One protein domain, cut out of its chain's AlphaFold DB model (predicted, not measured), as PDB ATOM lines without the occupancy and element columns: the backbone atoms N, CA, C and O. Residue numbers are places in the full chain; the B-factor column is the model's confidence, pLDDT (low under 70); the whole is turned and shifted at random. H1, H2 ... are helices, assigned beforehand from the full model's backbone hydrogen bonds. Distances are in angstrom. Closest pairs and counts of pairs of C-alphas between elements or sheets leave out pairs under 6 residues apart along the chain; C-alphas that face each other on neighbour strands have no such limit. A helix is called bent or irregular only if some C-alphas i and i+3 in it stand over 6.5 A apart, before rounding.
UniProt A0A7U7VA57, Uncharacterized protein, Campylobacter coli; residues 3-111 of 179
ATOM      1  N   GLY A   3       6.698  48.810  21.800       72.75
ATOM      2  CA  GLY A   3       8.067  48.454  21.410       72.75
ATOM      3  C   GLY A   3       8.196  47.079  20.747       72.75
ATOM      4  O   GLY A   3       8.879  46.953  19.736       72.75
ATOM      5  N   VAL A   4       7.470  46.071  21.244       82.19
ATOM      6  CA  VAL A   4       7.565  44.681  20.755       82.19
ATOM      7  C   VAL A   4       7.223  44.582  19.267       82.19
ATOM      8  O   VAL A   4       7.978  44.013  18.486       82.19
ATOM      9  N   THR A   5       6.122  45.198  18.831       82.50
ATOM     10  CA  THR A   5       5.707  45.147  17.420       82.50
ATOM     11  C   THR A   5       6.661  45.899  16.491       82.50
ATOM     12  O   THR A   5       6.847  45.486  15.352       82.50
ATOM     13  N   ARG A   6       7.297  46.979  16.964       86.50
ATOM     14  CA  ARG A   6       8.332  47.685  16.194       86.50
ATOM     15  C   ARG A   6       9.568  46.814  15.997       86.50
ATOM     16  O   ARG A   6      10.072  46.732  14.885       86.50
ATOM     17  N   HIS A   7       9.996  46.113  17.042       90.38
ATOM     18  CA  HIS A   7      11.124  45.197  16.938       90.38
ATOM     19  C   HIS A   7      10.844  44.033  15.972       90.38
ATOM     20  O   HIS A   7      11.709  43.665  15.177       90.38
ATOM     21  N   ILE A   8       9.617  43.494  15.985       92.50
ATOM     22  CA  ILE A   8       9.176  42.473  15.020       92.50
ATOM     23  C   ILE A   8       9.234  43.022  13.592       92.50
ATOM     24  O   ILE A   8       9.784  42.358  12.721       92.50
ATOM     25  N   PHE A   9       8.746  44.243  13.360       93.62
ATOM     26  CA  PHE A   9       8.819  44.887  12.048       93.62
ATOM     27  C   PHE A   9      10.265  45.047  11.553       93.62
ATOM     28  O   PHE A   9      10.592  44.661  10.433       93.62
ATOM     29  N   GLU A  10      11.166  45.560  12.390       93.44
ATOM     30  CA  GLU A  10      12.578  45.735  12.025       93.44
ATOM     31  C   GLU A  10      13.273  44.390  11.753       93.44
ATOM     32  O   GLU A  10      14.119  44.276  10.861       93.44
ATOM     33  N   LYS A  11      12.910  43.340  12.500       95.38
ATOM     34  CA  LYS A  11      13.354  41.970  12.226       95.38
ATOM     35  C   LYS A  11      12.810  41.462  10.889       95.38
ATOM     36  O   LYS A  11      13.601  40.983  10.082       95.38
ATOM     37  N   ASP A  12      11.518  41.639  10.624       95.12
ATOM     38  CA  ASP A  12      10.884  41.244   9.366       95.12
ATOM     39  C   ASP A  12      11.587  41.872   8.162       95.12
ATOM     40  O   ASP A  12      11.902  41.166   7.208       95.12
ATOM     41  N   ILE A  13      11.890  43.171   8.211       96.00
ATOM     42  CA  ILE A  13      12.601  43.869   7.131       96.00
ATOM     43  C   ILE A  13      13.992  43.264   6.897       96.00
ATOM     44  O   ILE A  13      14.374  43.014   5.750       96.00
ATOM     45  N   ARG A  14      14.745  42.972   7.965       95.88
ATOM     46  CA  ARG A  14      16.063  42.324   7.845       95.88
ATOM     47  C   ARG A  14      15.961  40.926   7.241       95.88
ATOM     48  O   ARG A  14      16.765  40.581   6.374       95.88
ATOM     49  N   ASP A  15      14.978  40.143   7.662       96.94
ATOM     50  CA  ASP A  15      14.770  38.786   7.158       96.94
ATOM     51  C   ASP A  15      14.313  38.796   5.691       96.94
ATOM     52  O   ASP A  15      14.812  37.999   4.894       96.94
ATOM     53  N   ILE A  16      13.474  39.761   5.292       96.81
ATOM     54  CA  ILE A  16      13.087  39.990   3.890       96.81
ATOM     55  C   ILE A  16      14.321  40.291   3.036       96.81
ATOM     56  O   ILE A  16      14.505  39.671   1.990       96.81
ATOM     57  N   PHE A  17      15.211  41.185   3.476       97.12
ATOM     58  CA  PHE A  17      16.427  41.486   2.716       97.12
ATOM     59  C   PHE A  17      17.381  40.296   2.620       97.12
ATOM     60  O   PHE A  17      17.958  40.060   1.556       97.12
ATOM     61  N   ARG A  18      17.540  39.517   3.696       97.00
ATOM     62  CA  ARG A  18      18.339  38.278   3.676       97.00
ATOM     63  C   ARG A  18      17.768  37.264   2.687       97.00
ATOM     64  O   ARG A  18      18.521  36.702   1.893       97.00
ATOM     65  N   MET A  19      16.451  37.076   2.709       97.25
ATOM     66  CA  MET A  19      15.730  36.202   1.789       97.25
ATOM     67  C   MET A  19      15.886  36.665   0.335       97.25
ATOM     68  O   MET A  19      16.308  35.882  -0.508       97.25
ATOM     69  N   TRP A  20      15.619  37.932   0.017       96.88
ATOM     70  CA  TRP A  20      15.760  38.419  -1.358       96.88
ATOM     71  C   TRP A  20      17.195  38.360  -1.857       96.88
ATOM     72  O   TRP A  20      17.418  37.969  -2.995       96.88
ATOM     73  N   ASN A  21      18.186  38.665  -1.020       96.56
ATOM     74  CA  ASN A  21      19.584  38.528  -1.419       96.56
ATOM     75  C   ASN A  21      19.955  37.071  -1.750       96.56
ATOM     76  O   ASN A  21      20.744  36.853  -2.665       96.56
ATOM     77  N   SER A  22      19.406  36.068  -1.057       96.38
ATOM     78  CA  SER A  22      19.664  34.662  -1.403       96.38
ATOM     79  C   SER A  22      18.952  34.240  -2.695       96.38
ATOM     80  O   SER A  22      19.553  33.565  -3.527       96.38
ATOM     81  N   GLN A  23      17.720  34.703  -2.915       96.06
ATOM     82  CA  GLN A  23      16.942  34.432  -4.131       96.06
ATOM     83  C   GLN A  23      17.515  35.142  -5.365       96.06
ATOM     84  O   GLN A  23      17.576  34.582  -6.458       96.06
ATOM     85  N   LEU A  24      18.009  36.365  -5.200       96.50
ATOM     86  CA  LEU A  24      18.668  37.103  -6.271       96.50
ATOM     87  C   LEU A  24      19.962  36.406  -6.712       96.50
ATOM     88  O   LEU A  24      20.216  36.339  -7.909       96.50
ATOM     89  N   LYS A  25      20.730  35.785  -5.800       96.06
ATOM     90  CA  LYS A  25      21.908  34.973  -6.181       96.06
ATOM     91  C   LYS A  25      21.554  33.838  -7.133       96.06
ATOM     92  O   LYS A  25      22.318  33.551  -8.044       96.06
ATOM     93  N   THR A  26      20.406  33.202  -6.927       95.62
ATOM     94  CA  THR A  26      19.937  32.116  -7.796       95.62
ATOM     95  C   THR A  26      19.356  32.608  -9.118       95.62
ATOM     96  O   THR A  26      19.315  31.839 -10.070       95.62
ATOM     97  N   ILE A  27      18.926  33.872  -9.188       94.75
ATOM     98  CA  ILE A  27      18.349  34.469 -10.399       94.75
ATOM     99  C   ILE A  27      19.418  35.108 -11.291       94.75
ATOM    100  O   ILE A  27      19.257  35.132 -12.501       94.75
ATOM    101  N   ILE A  28      20.531  35.589 -10.729       94.38
ATOM    102  CA  ILE A  28      21.620  36.204 -11.506       94.38
ATOM    103  C   ILE A  28      22.036  35.370 -12.737       94.38
ATOM    104  O   ILE A  28      22.103  35.949 -13.817       94.38
ATOM    105  N   PRO A  29      22.262  34.043 -12.636       94.06
ATOM    106  CA  PRO A  29      22.702  33.233 -13.777       94.06
ATOM    107  C   PRO A  29      21.657  33.056 -14.887       94.06
ATOM    108  O   PRO A  29      22.001  32.581 -15.964       94.06
ATOM    109  N   ILE A  30      20.388  33.377 -14.620       95.44
ATOM    110  CA  ILE A  30      19.275  33.193 -15.563       95.44
ATOM    111  C   ILE A  30      18.787  34.517 -16.164       95.44
ATOM    112  O   ILE A  30      17.779  34.538 -16.873       95.44
ATOM    113  N   LEU A  31      19.467  35.628 -15.861       95.00
ATOM    114  CA  LEU A  31      19.125  36.935 -16.408       95.00
ATOM    115  C   LEU A  31      19.360  36.962 -17.925       95.00
ATOM    116  O   LEU A  31      20.352  36.412 -18.403       95.00
ATOM    117  N   PRO A  32      18.478  37.617 -18.702       93.38
ATOM    118  CA  PRO A  32      18.669  37.741 -20.141       93.38
ATOM    119  C   PRO A  32      19.852  38.660 -20.458       93.38
ATOM    120  O   PRO A  32      20.255  39.489 -19.640       93.38
ATOM    121  N   LYS A  33      20.386  38.554 -21.682       91.56
ATOM    122  CA  LYS A  33      21.567  39.311 -22.135       91.56
ATOM    123  C   LYS A  33      21.474  40.811 -21.841       91.56
ATOM    124  O   LYS A  33      22.433  41.413 -21.362       91.56
ATOM    125  N   ARG A  34      20.310  41.403 -22.114       92.81
ATOM    126  CA  ARG A  34      19.936  42.758 -21.697       92.81
ATOM    127  C   ARG A  34      18.706  42.650 -20.808       92.81
ATOM    128  O   ARG A  34      17.723  42.034 -21.208       92.81
ATOM    129  N   TYR A  35      18.770  43.237 -19.620       93.62
ATOM    130  CA  TYR A  35      17.681  43.194 -18.652       93.62
ATOM    131  C   TYR A  35      17.441  44.555 -18.014       93.62
ATOM    132  O   TYR A  35      18.350  45.371 -17.849       93.62
ATOM    133  N   THR A  36      16.195  44.766 -17.617       94.25
ATOM    134  CA  THR A  36      15.727  45.918 -16.847       94.25
ATOM    135  C   THR A  36      15.486  45.529 -15.388       94.25
ATOM    136  O   THR A  36      15.594  44.361 -15.001       94.25
ATOM    137  N   LYS A  37      15.153  46.515 -14.549       93.75
ATOM    138  CA  LYS A  37      14.799  46.282 -13.141       93.75
ATOM    139  C   LYS A  37      13.531  45.432 -13.040       93.75
ATOM    140  O   LYS A  37      13.416  44.590 -12.153       93.75
ATOM    141  N   GLU A  38      12.619  45.634 -13.978       94.31
ATOM    142  CA  GLU A  38      11.348  44.941 -14.122       94.31
ATOM    143  C   GLU A  38      11.587  43.462 -14.439       94.31
ATOM    144  O   GLU A  38      11.057  42.607 -13.736       94.31
ATOM    145  N   ASN A  39      12.507  43.147 -15.362       94.69
ATOM    146  CA  ASN A  39      12.858  41.754 -15.670       94.69
ATOM    147  C   ASN A  39      13.339  40.978 -14.430       94.69
ATOM    148  O   ASN A  39      12.975  39.819 -14.246       94.69
ATOM    149  N   VAL A  40      14.136  41.607 -13.559       95.44
ATOM    150  CA  VAL A  40      14.594  40.978 -12.307       95.44
ATOM    151  C   VAL A  40      13.412  40.679 -11.380       95.44
ATOM    152  O   VAL A  40      13.338  39.598 -10.792       95.44
ATOM    153  N   ILE A  41      12.489  41.634 -11.240       96.06
ATOM    154  CA  ILE A  41      11.294  41.491 -10.400       96.06
ATOM    155  C   ILE A  41      10.382  40.389 -10.951       96.06
ATOM    156  O   ILE A  41       9.861  39.587 -10.175       96.06
ATOM    157  N   ASP A  42      10.215  40.310 -12.266       96.25
ATOM    158  CA  ASP A  42       9.360  39.309 -12.899       96.25
ATOM    159  C   ASP A  42       9.937  37.899 -12.759       96.25
ATOM    160  O   ASP A  42       9.202  36.964 -12.438       96.25
ATOM    161  N   LEU A  43      11.261  37.736 -12.871       96.25
ATOM    162  CA  LEU A  43      11.917  36.460 -12.567       96.25
ATOM    163  C   LEU A  43      11.748  36.078 -11.091       96.25
ATOM    164  O   LEU A  43      11.466  34.918 -10.787       96.25
ATOM    165  N   LEU A  44      11.851  37.035 -10.166       96.38
ATOM    166  CA  LEU A  44      11.567  36.771  -8.754       96.38
ATOM    167  C   LEU A  44      10.133  36.291  -8.542       96.38
ATOM    168  O   LEU A  44       9.935  35.280  -7.873       96.38
ATOM    169  N   LYS A  45       9.141  36.951  -9.144       96.50
ATOM    170  CA  LYS A  45       7.737  36.522  -9.056       96.50
ATOM    171  C   LYS A  45       7.513  35.148  -9.690       96.50
ATOM    172  O   LYS A  45       6.758  34.357  -9.138       96.50
ATOM    173  N   LYS A  46       8.189  34.832 -10.799       96.06
ATOM    174  CA  LYS A  46       8.087  33.533 -11.486       96.06
ATOM    175  C   LYS A  46       8.648  32.383 -10.640       96.06
ATOM    176  O   LYS A  46       7.992  31.356 -10.493       96.06
ATOM    177  N   TYR A  47       9.851  32.534 -10.077       96.81
ATOM    178  CA  TYR A  47      10.548  31.446  -9.365       96.81
ATOM    179  C   TYR A  47      10.311  31.427  -7.843       96.81
ATOM    180  O   TYR A  47      10.506  30.393  -7.189       96.81
ATOM    181  N   TYR A  48       9.880  32.550  -7.271       97.06
ATOM    182  CA  TYR A  48       9.610  32.740  -5.843       97.06
ATOM    183  C   TYR A  48       8.250  33.428  -5.595       97.06
ATOM    184  O   TYR A  48       8.188  34.424  -4.869       97.06
ATOM    185  N   PRO A  49       7.144  32.918  -6.180       97.25
ATOM    186  CA  PRO A  49       5.833  33.567  -6.092       97.25
ATOM    187  C   PRO A  49       5.322  33.658  -4.650       97.25
ATOM    188  O   PRO A  49       4.834  34.700  -4.227       97.25
ATOM    189  N   HIS A  50       5.482  32.589  -3.870       96.50
ATOM    190  CA  HIS A  50       4.979  32.508  -2.495       96.50
ATOM    191  C   HIS A  50       5.780  33.374  -1.529       96.50
ATOM    192  O   HIS A  50       5.223  33.983  -0.620       96.50
ATOM    193  N   GLU A  51       7.092  33.457  -1.728       96.31
ATOM    194  CA  GLU A  51       7.939  34.355  -0.953       96.31
ATOM    195  C   GLU A  51       7.645  35.821  -1.284       96.31
ATOM    196  O   GLU A  51       7.602  36.650  -0.376       96.31
ATOM    197  N   TRP A  52       7.376  36.142  -2.553       97.31
ATOM    198  CA  TRP A  52       6.909  37.471  -2.949       97.31
ATOM    199  C   TRP A  52       5.556  37.811  -2.310       97.31
ATOM    200  O   TRP A  52       5.404  38.881  -1.714       97.31
ATOM    201  N   GLU A  53       4.597  36.886  -2.369       96.19
ATOM    202  CA  GLU A  53       3.271  37.063  -1.768       96.19
ATOM    203  C   GLU A  53       3.355  37.209  -0.244       96.19
ATOM    204  O   GLU A  53       2.676  38.050   0.337       96.19
ATOM    205  N   SER A  54       4.265  36.488   0.416       95.88
ATOM    206  CA  SER A  54       4.513  36.652   1.852       95.88
ATOM    207  C   SER A  54       4.910  38.089   2.214       95.88
ATOM    208  O   SER A  54       4.427  38.631   3.210       95.88
ATOM    209  N   VAL A  55       5.741  38.745   1.395       97.06
ATOM    210  CA  VAL A  55       6.104  40.157   1.608       97.06
ATOM    211  C   VAL A  55       4.906  41.076   1.383       97.06
ATOM    212  O   VAL A  55       4.729  42.030   2.141       97.06
ATOM    213  N   LYS A  56       4.065  40.786   0.385       96.88
ATOM    214  CA  LYS A  56       2.836  41.546   0.125       96.88
ATOM    215  C   LYS A  56       1.854  41.456   1.299       96.88
ATOM    216  O   LYS A  56       1.405  42.490   1.781       96.88
ATOM    217  N   ILE A  57       1.636  40.260   1.844       95.62
ATOM    218  CA  ILE A  57       0.805  40.049   3.040       95.62
ATOM    219  C   ILE A  57       1.344  40.858   4.230       95.62
ATOM    220  O   ILE A  57       0.576  41.506   4.943       95.62
ATOM    221  N   LYS A  58       2.668  40.869   4.442       95.75
ATOM    222  CA  LYS A  58       3.288  41.696   5.494       95.75
ATOM    223  C   LYS A  58       3.075  43.190   5.242       95.75
ATOM    224  O   LYS A  58       2.735  43.913   6.176       95.75
ATOM    225  N   TYR A  59       3.238  43.647   4.004       96.75
ATOM    226  CA  TYR A  59       2.967  45.033   3.624       96.75
ATOM    227  C   TYR A  59       1.525  45.435   3.953       96.75
ATOM    228  O   TYR A  59       1.317  46.452   4.620       96.75
ATOM    229  N   ASP A  60       0.542  44.614   3.583       95.62
ATOM    230  CA  ASP A  60      -0.870  44.880   3.871       95.62
ATOM    231  C   ASP A  60      -1.128  44.917   5.383       95.62
ATOM    232  O   ASP A  60      -1.752  45.854   5.890       95.62
ATOM    233  N   TYR A  61      -0.563  43.966   6.132       94.75
ATOM    234  CA  TYR A  61      -0.659  43.915   7.591       94.75
ATOM    235  C   TYR A  61      -0.151  45.195   8.269       94.75
ATOM    236  O   TYR A  61      -0.851  45.789   9.095       94.75
ATOM    237  N   TYR A  62       1.061  45.643   7.929       94.50
ATOM    238  CA  TYR A  62       1.641  46.846   8.527       94.50
ATOM    239  C   TYR A  62       0.924  48.117   8.065       94.50
ATOM    240  O   TYR A  62       0.726  49.024   8.874       94.50
ATOM    241  N   THR A  63       0.433  48.148   6.824       93.94
ATOM    242  CA  THR A  63      -0.381  49.254   6.302       93.94
ATOM    243  C   THR A  63      -1.700  49.387   7.065       93.94
ATOM    244  O   THR A  63      -2.069  50.487   7.476       93.94
ATOM    245  N   ILE A  64      -2.407  48.278   7.313       92.25
ATOM    246  CA  ILE A  64      -3.643  48.267   8.113       92.25
ATOM    247  C   ILE A  64      -3.360  48.761   9.536       92.25
ATOM    248  O   ILE A  64      -4.100  49.596  10.064       92.25
ATOM    249  N   LYS A  65      -2.256  48.307  10.142       90.50
ATOM    250  CA  LYS A  65      -1.838  48.785  11.466       90.50
ATOM    251  C   LYS A  65      -1.554  50.281  11.483       90.50
ATOM    252  O   LYS A  65      -2.015  50.956  12.398       90.50
ATOM    253  N   ASP A  66      -0.833  50.804  10.499       91.56
ATOM    254  CA  ASP A  66      -0.546  52.237  10.424       91.56
ATOM    255  C   ASP A  66      -1.819  53.064  10.238       91.56
ATOM    256  O   ASP A  66      -1.972  54.073  10.921       91.56
ATOM    257  N   ARG A  67      -2.778  52.615   9.415       90.81
ATOM    258  CA  ARG A  67      -4.092  53.278   9.289       90.81
ATOM    259  C   ARG A  67      -4.826  53.334  10.628       90.81
ATOM    260  O   ARG A  67      -5.327  54.392  11.005       90.81
ATOM    261  N   HIS A  68      -4.847  52.222  11.363       89.31
ATOM    262  CA  HIS A  68      -5.471  52.164  12.684       89.31
ATOM    263  C   HIS A  68      -4.776  53.104  13.682       89.31
ATOM    264  O   HIS A  68      -5.435  53.871  14.380       89.31
ATOM    265  N   ILE A  69      -3.439  53.100  13.740       87.69
ATOM    266  CA  ILE A  69      -2.684  53.996  14.632       87.69
ATOM    267  C   ILE A  69      -2.919  55.458  14.242       87.69
ATOM    268  O   ILE A  69      -3.145  56.282  15.126       87.69
ATOM    269  N   ASN A  70      -2.919  55.780  12.948       89.38
ATOM    270  CA  ASN A  70      -3.114  57.143  12.472       89.38
ATOM    271  C   ASN A  70      -4.499  57.685  12.855       89.38
ATOM    272  O   ASN A  70      -4.599  58.811  13.336       89.38
ATOM    273  N   LYS A  71      -5.549  56.858  12.753       88.31
ATOM    274  CA  LYS A  71      -6.915  57.228  13.160       88.31
ATOM    275  C   LYS A  71      -7.005  57.653  14.633       88.31
ATOM    276  O   LYS A  71      -7.742  58.577  14.948       88.31
ATOM    277  N   HIS A  72      -6.242  57.013  15.524       84.00
ATOM    278  CA  HIS A  72      -6.301  57.283  16.967       84.00
ATOM    279  C   HIS A  72      -5.208  58.228  17.489       84.00
ATOM    280  O   HIS A  72      -5.403  58.881  18.507       84.00
ATOM    281  N   LYS A  73      -4.036  58.274  16.845       79.31
ATOM    282  CA  LYS A  73      -2.836  58.969  17.352       79.31
ATOM    283  C   LYS A  73      -2.213  59.954  16.359       79.31
ATOM    284  O   LYS A  73      -1.156  60.500  16.667       79.31
ATOM    285  N   LYS A  74      -2.823  60.157  15.182       82.44
ATOM    286  CA  LYS A  74      -2.353  61.041  14.093       82.44
ATOM    287  C   LYS A  74      -0.877  60.838  13.703       82.44
ATOM    288  O   LYS A  74      -0.190  61.779  13.319       82.44
ATOM    289  N   ARG A  75      -0.352  59.620  13.878       83.19
ATOM    290  CA  ARG A  75       1.038  59.249  13.575       83.19
ATOM    291  C   ARG A  75       1.077  57.843  12.992       83.19
ATOM    292  O   ARG A  75       0.379  56.959  13.486       83.19
ATOM    293  N   THR A  76       1.925  57.623  11.995       84.94
ATOM    294  CA  THR A  76       2.270  56.283  11.502       84.94
ATOM    295  C   THR A  76       3.544  55.783  12.181       84.94
ATOM    296  O   THR A  76       4.315  56.570  12.735       84.94
ATOM    297  N   ARG A  77       3.750  54.462  12.224       82.81
ATOM    298  CA  ARG A  77       4.885  53.849  12.929       82.81
ATOM    299  C   ARG A  77       5.786  53.031  12.016       82.81
ATOM    300  O   ARG A  77       6.995  53.076  12.217       82.81
ATOM    301  N   TYR A  78       5.222  52.253  11.097       87.50
ATOM    302  CA  TYR A  78       5.995  51.272  10.332       87.50
ATOM    303  C   TYR A  78       6.337  51.786   8.934       87.50
ATOM    304  O   TYR A  78       7.472  51.620   8.499       87.50
ATOM    305  N   ASN A  79       5.383  52.436   8.257       89.81
ATOM    306  CA  ASN A  79       5.502  52.961   6.896       89.81
ATOM    307  C   ASN A  79       6.194  51.958   5.961       89.81
ATOM    308  O   ASN A  79       7.164  52.287   5.274       89.81
ATOM    309  N   MET A  80       5.731  50.703   5.986       93.06
ATOM    310  CA  MET A  80       6.333  49.652   5.174       93.06
ATOM    311  C   MET A  80       6.227  50.026   3.696       93.06
ATOM    312  O   MET A  80       5.154  50.364   3.205       93.06
ATOM    313  N   GLN A  81       7.344  49.958   2.978       94.12
ATOM    314  CA  GLN A  81       7.340  50.199   1.541       94.12
ATOM    315  C   GLN A  81       6.673  49.036   0.807       94.12
ATOM    316  O   GLN A  81       6.783  47.879   1.223       94.12
ATOM    317  N   ASN A  82       6.030  49.339  -0.322       94.44
ATOM    318  CA  ASN A  82       5.490  48.304  -1.196       94.44
ATOM    319  C   ASN A  82       6.612  47.339  -1.651       94.44
ATOM    320  O   ASN A  82       7.772  47.753  -1.743       94.44
ATOM    321  N   PRO A  83       6.312  46.063  -1.956       95.31
ATOM    322  CA  PRO A  83       7.347  45.079  -2.284       95.31
ATOM    323  C   PRO A  83       8.263  45.499  -3.449       95.31
ATOM    324  O   PRO A  83       9.474  45.283  -3.398       95.31
ATOM    325  N   THR A  84       7.710  46.162  -4.471       94.75
ATOM    326  CA  THR A  84       8.445  46.634  -5.658       94.75
ATOM    327  C   THR A  84       9.410  47.785  -5.369       94.75
ATOM    328  O   THR A  84      10.420  47.922  -6.056       94.75
ATOM    329  N   SER A  85       9.141  48.608  -4.359       94.75
ATOM    330  CA  SER A  85      10.043  49.672  -3.905       94.75
ATOM    331  C   SER A  85      10.992  49.156  -2.836       94.75
ATOM    332  O   SER A  85      12.178  49.465  -2.883       94.75
ATOM    333  N   LEU A  86      10.505  48.300  -1.935       95.31
ATOM    334  CA  LEU A  86      11.299  47.710  -0.866       95.31
ATOM    335  C   LEU A  86      12.471  46.908  -1.439       95.31
ATOM    336  O   LEU A  86      13.591  47.038  -0.948       95.31
ATOM    337  N   ILE A  87      12.263  46.137  -2.514       95.56
ATOM    338  CA  ILE A  87      13.338  45.341  -3.126       95.56
ATOM    339  C   ILE A  87      14.482  46.189  -3.676       95.56
ATOM    340  O   ILE A  87      15.634  45.758  -3.641       95.56
ATOM    341  N   LYS A  88      14.210  47.432  -4.090       93.69
ATOM    342  CA  LYS A  88      15.244  48.361  -4.565       93.69
ATOM    343  C   LYS A  88      16.262  48.691  -3.473       93.69
ATOM    344  O   LYS A  88      17.383  49.083  -3.785       93.69
ATOM    345  N   ASN A  89      15.901  48.501  -2.204       93.69
ATOM    346  CA  ASN A  89      16.803  48.700  -1.076       93.69
ATOM    347  C   ASN A  89      17.723  47.501  -0.815       93.69
ATOM    348  O   ASN A  89      18.736  47.675  -0.135       93.69
ATOM    349  N   ALA A  90      17.421  46.320  -1.367       94.81
ATOM    350  CA  ALA A  90      18.250  45.134  -1.208       94.81
ATOM    351  C   ALA A  90      19.624  45.345  -1.864       94.81
ATOM    352  O   ALA A  90      19.729  45.778  -3.014       94.81
ATOM    353  N   SER A  91      20.692  45.019  -1.135       94.38
ATOM    354  CA  SER A  91      22.068  45.273  -1.577       94.38
ATOM    355  C   SER A  91      22.404  44.575  -2.894       94.38
ATOM    356  O   SER A  91      23.020  45.179  -3.772       94.38
ATOM    357  N   LEU A  92      21.959  43.327  -3.071       94.62
ATOM    358  CA  LEU A  92      22.228  42.594  -4.301       94.62
ATOM    359  C   LEU A  92      21.422  43.148  -5.479       94.62
ATOM    360  O   LEU A  92      21.956  43.227  -6.580       94.62
ATOM    361  N   PHE A  93      20.191  43.610  -5.243       95.44
ATOM    362  CA  PHE A  93      19.379  44.258  -6.275       95.44
ATOM    363  C   PHE A  93      20.036  45.553  -6.766       95.44
ATOM    364  O   PHE A  93      20.148  45.779  -7.970       95.44
ATOM    365  N   LYS A  94      20.549  46.380  -5.848       95.06
ATOM    366  CA  LYS A  94      21.327  47.582  -6.196       95.06
ATOM    367  C   LYS A  94      22.555  47.236  -7.035       95.06
ATOM    368  O   LYS A  94      22.810  47.891  -8.036       95.06
ATOM    369  N   LYS A  95      23.280  46.177  -6.660       95.00
ATOM    370  CA  LYS A  95      24.476  45.730  -7.381       95.00
ATOM    371  C   LYS A  95      24.163  45.300  -8.814       95.00
ATOM    372  O   LYS A  95      24.832  45.759  -9.730       95.00
ATOM    373  N   ILE A  96      23.162  44.441  -9.010       93.75
ATOM    374  CA  ILE A  96      22.845  43.905 -10.344       93.75
ATOM    375  C   ILE A  96      22.204  44.948 -11.261       93.75
ATOM    376  O   ILE A  96      22.308  44.858 -12.474       93.75
ATOM    377  N   THR A  97      21.549  45.961 -10.696       92.25
ATOM    378  CA  THR A  97      20.933  47.040 -11.481       92.25
ATOM    379  C   THR A  97      21.895  48.188 -11.792       92.25
ATOM    380  O   THR A  97      21.496  49.134 -12.471       92.25
ATOM    381  N   ASN A  98      23.147  48.119 -11.322       95.06
ATOM    382  CA  ASN A  98      24.188  49.067 -11.701       95.06
ATOM    383  C   ASN A  98      24.625  48.842 -13.159       95.06
ATOM    384  O   ASN A  98      24.780  47.699 -13.592       95.06
ATOM    385  N   LYS A  99      24.891  49.932 -13.887       93.38
ATOM    386  CA  LYS A  99      25.308  49.910 -15.295       93.38
ATOM    387  C   LYS A  99      26.581  49.089 -15.505       93.38
ATOM    388  O   LYS A  99      26.587  48.205 -16.355       93.38
ATOM    389  N   ASP A 100      27.596  49.278 -14.661       94.12
ATOM    390  CA  ASP A 100      28.869  48.549 -14.786       94.12
ATOM    391  C   ASP A 100      28.671  47.033 -14.671       94.12
ATOM    392  O   ASP A 100      29.278  46.240 -15.392       94.12
ATOM    393  N   TYR A 101      27.780  46.610 -13.769       93.88
ATOM    394  CA  TYR A 101      27.464  45.197 -13.593       93.88
ATOM    395  C   TYR A 101      26.696  44.644 -14.797       93.88
ATOM    396  O   TYR A 101      26.975  43.532 -15.247       93.88
ATOM    397  N   GLN A 102      25.752  45.414 -15.343       93.88
ATOM    398  CA  GLN A 102      25.010  45.039 -16.546       93.88
ATOM    399  C   GLN A 102      25.931  44.880 -17.759       93.88
ATOM    400  O   GLN A 102      25.773  43.925 -18.518       93.88
ATOM    401  N   GLU A 103      26.932  45.744 -17.917       94.12
ATOM    402  CA  GLU A 103      27.929  45.613 -18.982       94.12
ATOM    403  C   GLU A 103      28.808  44.373 -18.811       94.12
ATOM    404  O   GLU A 103      29.045  43.634 -19.769       94.12
ATOM    405  N   GLN A 104      29.271  44.099 -17.590       93.56
ATOM    406  CA  GLN A 104      30.036  42.885 -17.300       93.56
ATOM    407  C   GLN A 104      29.213  41.621 -17.563       93.56
ATOM    408  O   GLN A 104      29.733  40.655 -18.124       93.56
ATOM    409  N   HIS A 105      27.934  41.636 -17.190       93.06
ATOM    410  CA  HIS A 105      26.999  40.557 -17.488       93.06
ATOM    411  C   HIS A 105      26.824  40.374 -18.998       93.06
ATOM    412  O   HIS A 105      26.937  39.258 -19.492       93.06
ATOM    413  N   TYR A 106      26.619  41.467 -19.739       93.25
ATOM    414  CA  TYR A 106      26.472  41.441 -21.194       93.25
ATOM    415  C   TYR A 106      27.683  40.801 -21.886       93.25
ATOM    416  O   TYR A 106      27.511  39.993 -22.796       93.25
ATOM    417  N   LYS A 107      28.901  41.130 -21.433       94.00
ATOM    418  CA  LYS A 107      30.157  40.584 -21.977       94.00
ATOM    419  C   LYS A 107      30.342  39.093 -21.680       94.00
ATOM    420  O   LYS A 107      30.907  38.385 -22.503       94.00
ATOM    421  N   LYS A 108      29.888  38.622 -20.516       93.25
ATOM    422  CA  LYS A 108      30.031  37.225 -20.062       93.25
ATOM    423  C   LYS A 108      28.825  36.341 -20.397       93.25
ATOM    424  O   LYS A 108      28.769  35.205 -19.935       93.25
ATOM    425  N   TYR A 109      27.844  36.869 -21.123       94.25
ATOM    426  CA  TYR A 109      26.590  36.175 -21.377       94.25
ATOM    427  C   TYR A 109      26.786  34.948 -22.272       94.25
ATOM    428  O   TYR A 109      27.335  35.059 -23.366       94.25
ATOM    429  N   ASP A 110      26.246  33.815 -21.831       94.81
ATOM    430  CA  ASP A 110      26.160  32.575 -22.599       94.81
ATOM    431  C   ASP A 110      24.730  32.022 -22.501       94.81
ATOM    432  O   ASP A 110      24.222  31.735 -21.412       94.81
ATOM    433  N   GLU A 111      24.080  31.887 -23.656       94.44
ATOM    434  CA  GLU A 111      22.704  31.405 -23.783       94.44
ATOM    435  C   GLU A 111      22.565  29.945 -23.332       94.44
ATOM    436  O   GLU A 111      21.607  29.601 -22.636       94.44
TER     437      GLU A 111
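AT A GLANCE: This is residues 3 to 111 of the 179 residues of an uncharacterized protein of Campylobacter coli (UniProt A0A7U7VA57). This is a loose, elongated rod built on two long helices, H1 and H3, which run lengthwise in opposite ways, with short helices packed at one end of the pair. H2 crosses H1 near its last turns and leads into H3; after H3 the chain folds back to H4, set crosswise in the middle, then H5 lies along the later part of H1, and H6 makes the end of the rod. The printed part has 109 residues with six named helices, H1 to H6 in that order, and no named strand; the class is all helix. It is loose, with a radius of gyration of the C-alphas of 16.5 A and spans of 56 by 25 by 20 A.

IN THESE COORDINATES: Find C-alpha 3 at (8.067, 48.454, 21.410); from there H1, residues 3 to 30, runs 41.5 A to C-alpha 30 at (19.275, 33.193, -15.563). It has a kink of 27 degrees near residue 24 and is only just irregular, with C-alphas 26 and 29 6.7 A apart. Next come H2, residues 37 to 47, 15.9 A long, and H3, residues 49 to 73, 35.6 A long. H4 holds residues 83 to 89, H5 residues 91 to 96, and H6 residues 99 to 107, ending at C-alpha 107 at (30.157, 40.584, -21.977).

HOW THE PARTS SIT: Begin with H1: its residues 23 to 27 alone touch H2, about perpendicular at 86 degrees, and the closest C-alphas, of Ile 27 and Leu 43, are 7.1 A apart. H1 and H3 are close but not clearly touching, at a shallow tilt of 27 degrees, opposite ways; look at Ile 16 and Val 55, whose C-alphas, the closest, are 7.3 A apart. Residues 52 to 59 of H3 alone touch H4, about perpendicular at 86 degrees, closest at the C-alphas of Lys 56 and Pro 83, 6.2 A. H5 touches residues 21 to 28 of H1 alone, the same way at a shallow tilt of 24 degrees, closest at the C-alphas of Asn 21 and Leu 92, 5.6 A. H6 touches no helix and is apart from H1, among others; it is close to but not clearly touching H5, the closest C-alphas, of Ile 96 and Gln 102, being 6.7 A apart. In H2, H3, H5 and H6 every O i to N i+4 pair is within hydrogen-bond range; in H1 21 of 24 are, and in H4 1 of 3, beside 2 of 4 O i to N i+3 pairs.

THE WHOLE: The two C-alphas farthest apart, those of His 72 and Asp 110, are 56.8 A apart. The printed part has no cut. No link is long: H2 to H3, H4 to H5 and H5 to H6 are tight, and H1 to H2 and H3 to H4 are short. The mean pLDDT of the printed part is 93.3, and no printed residue is under 70.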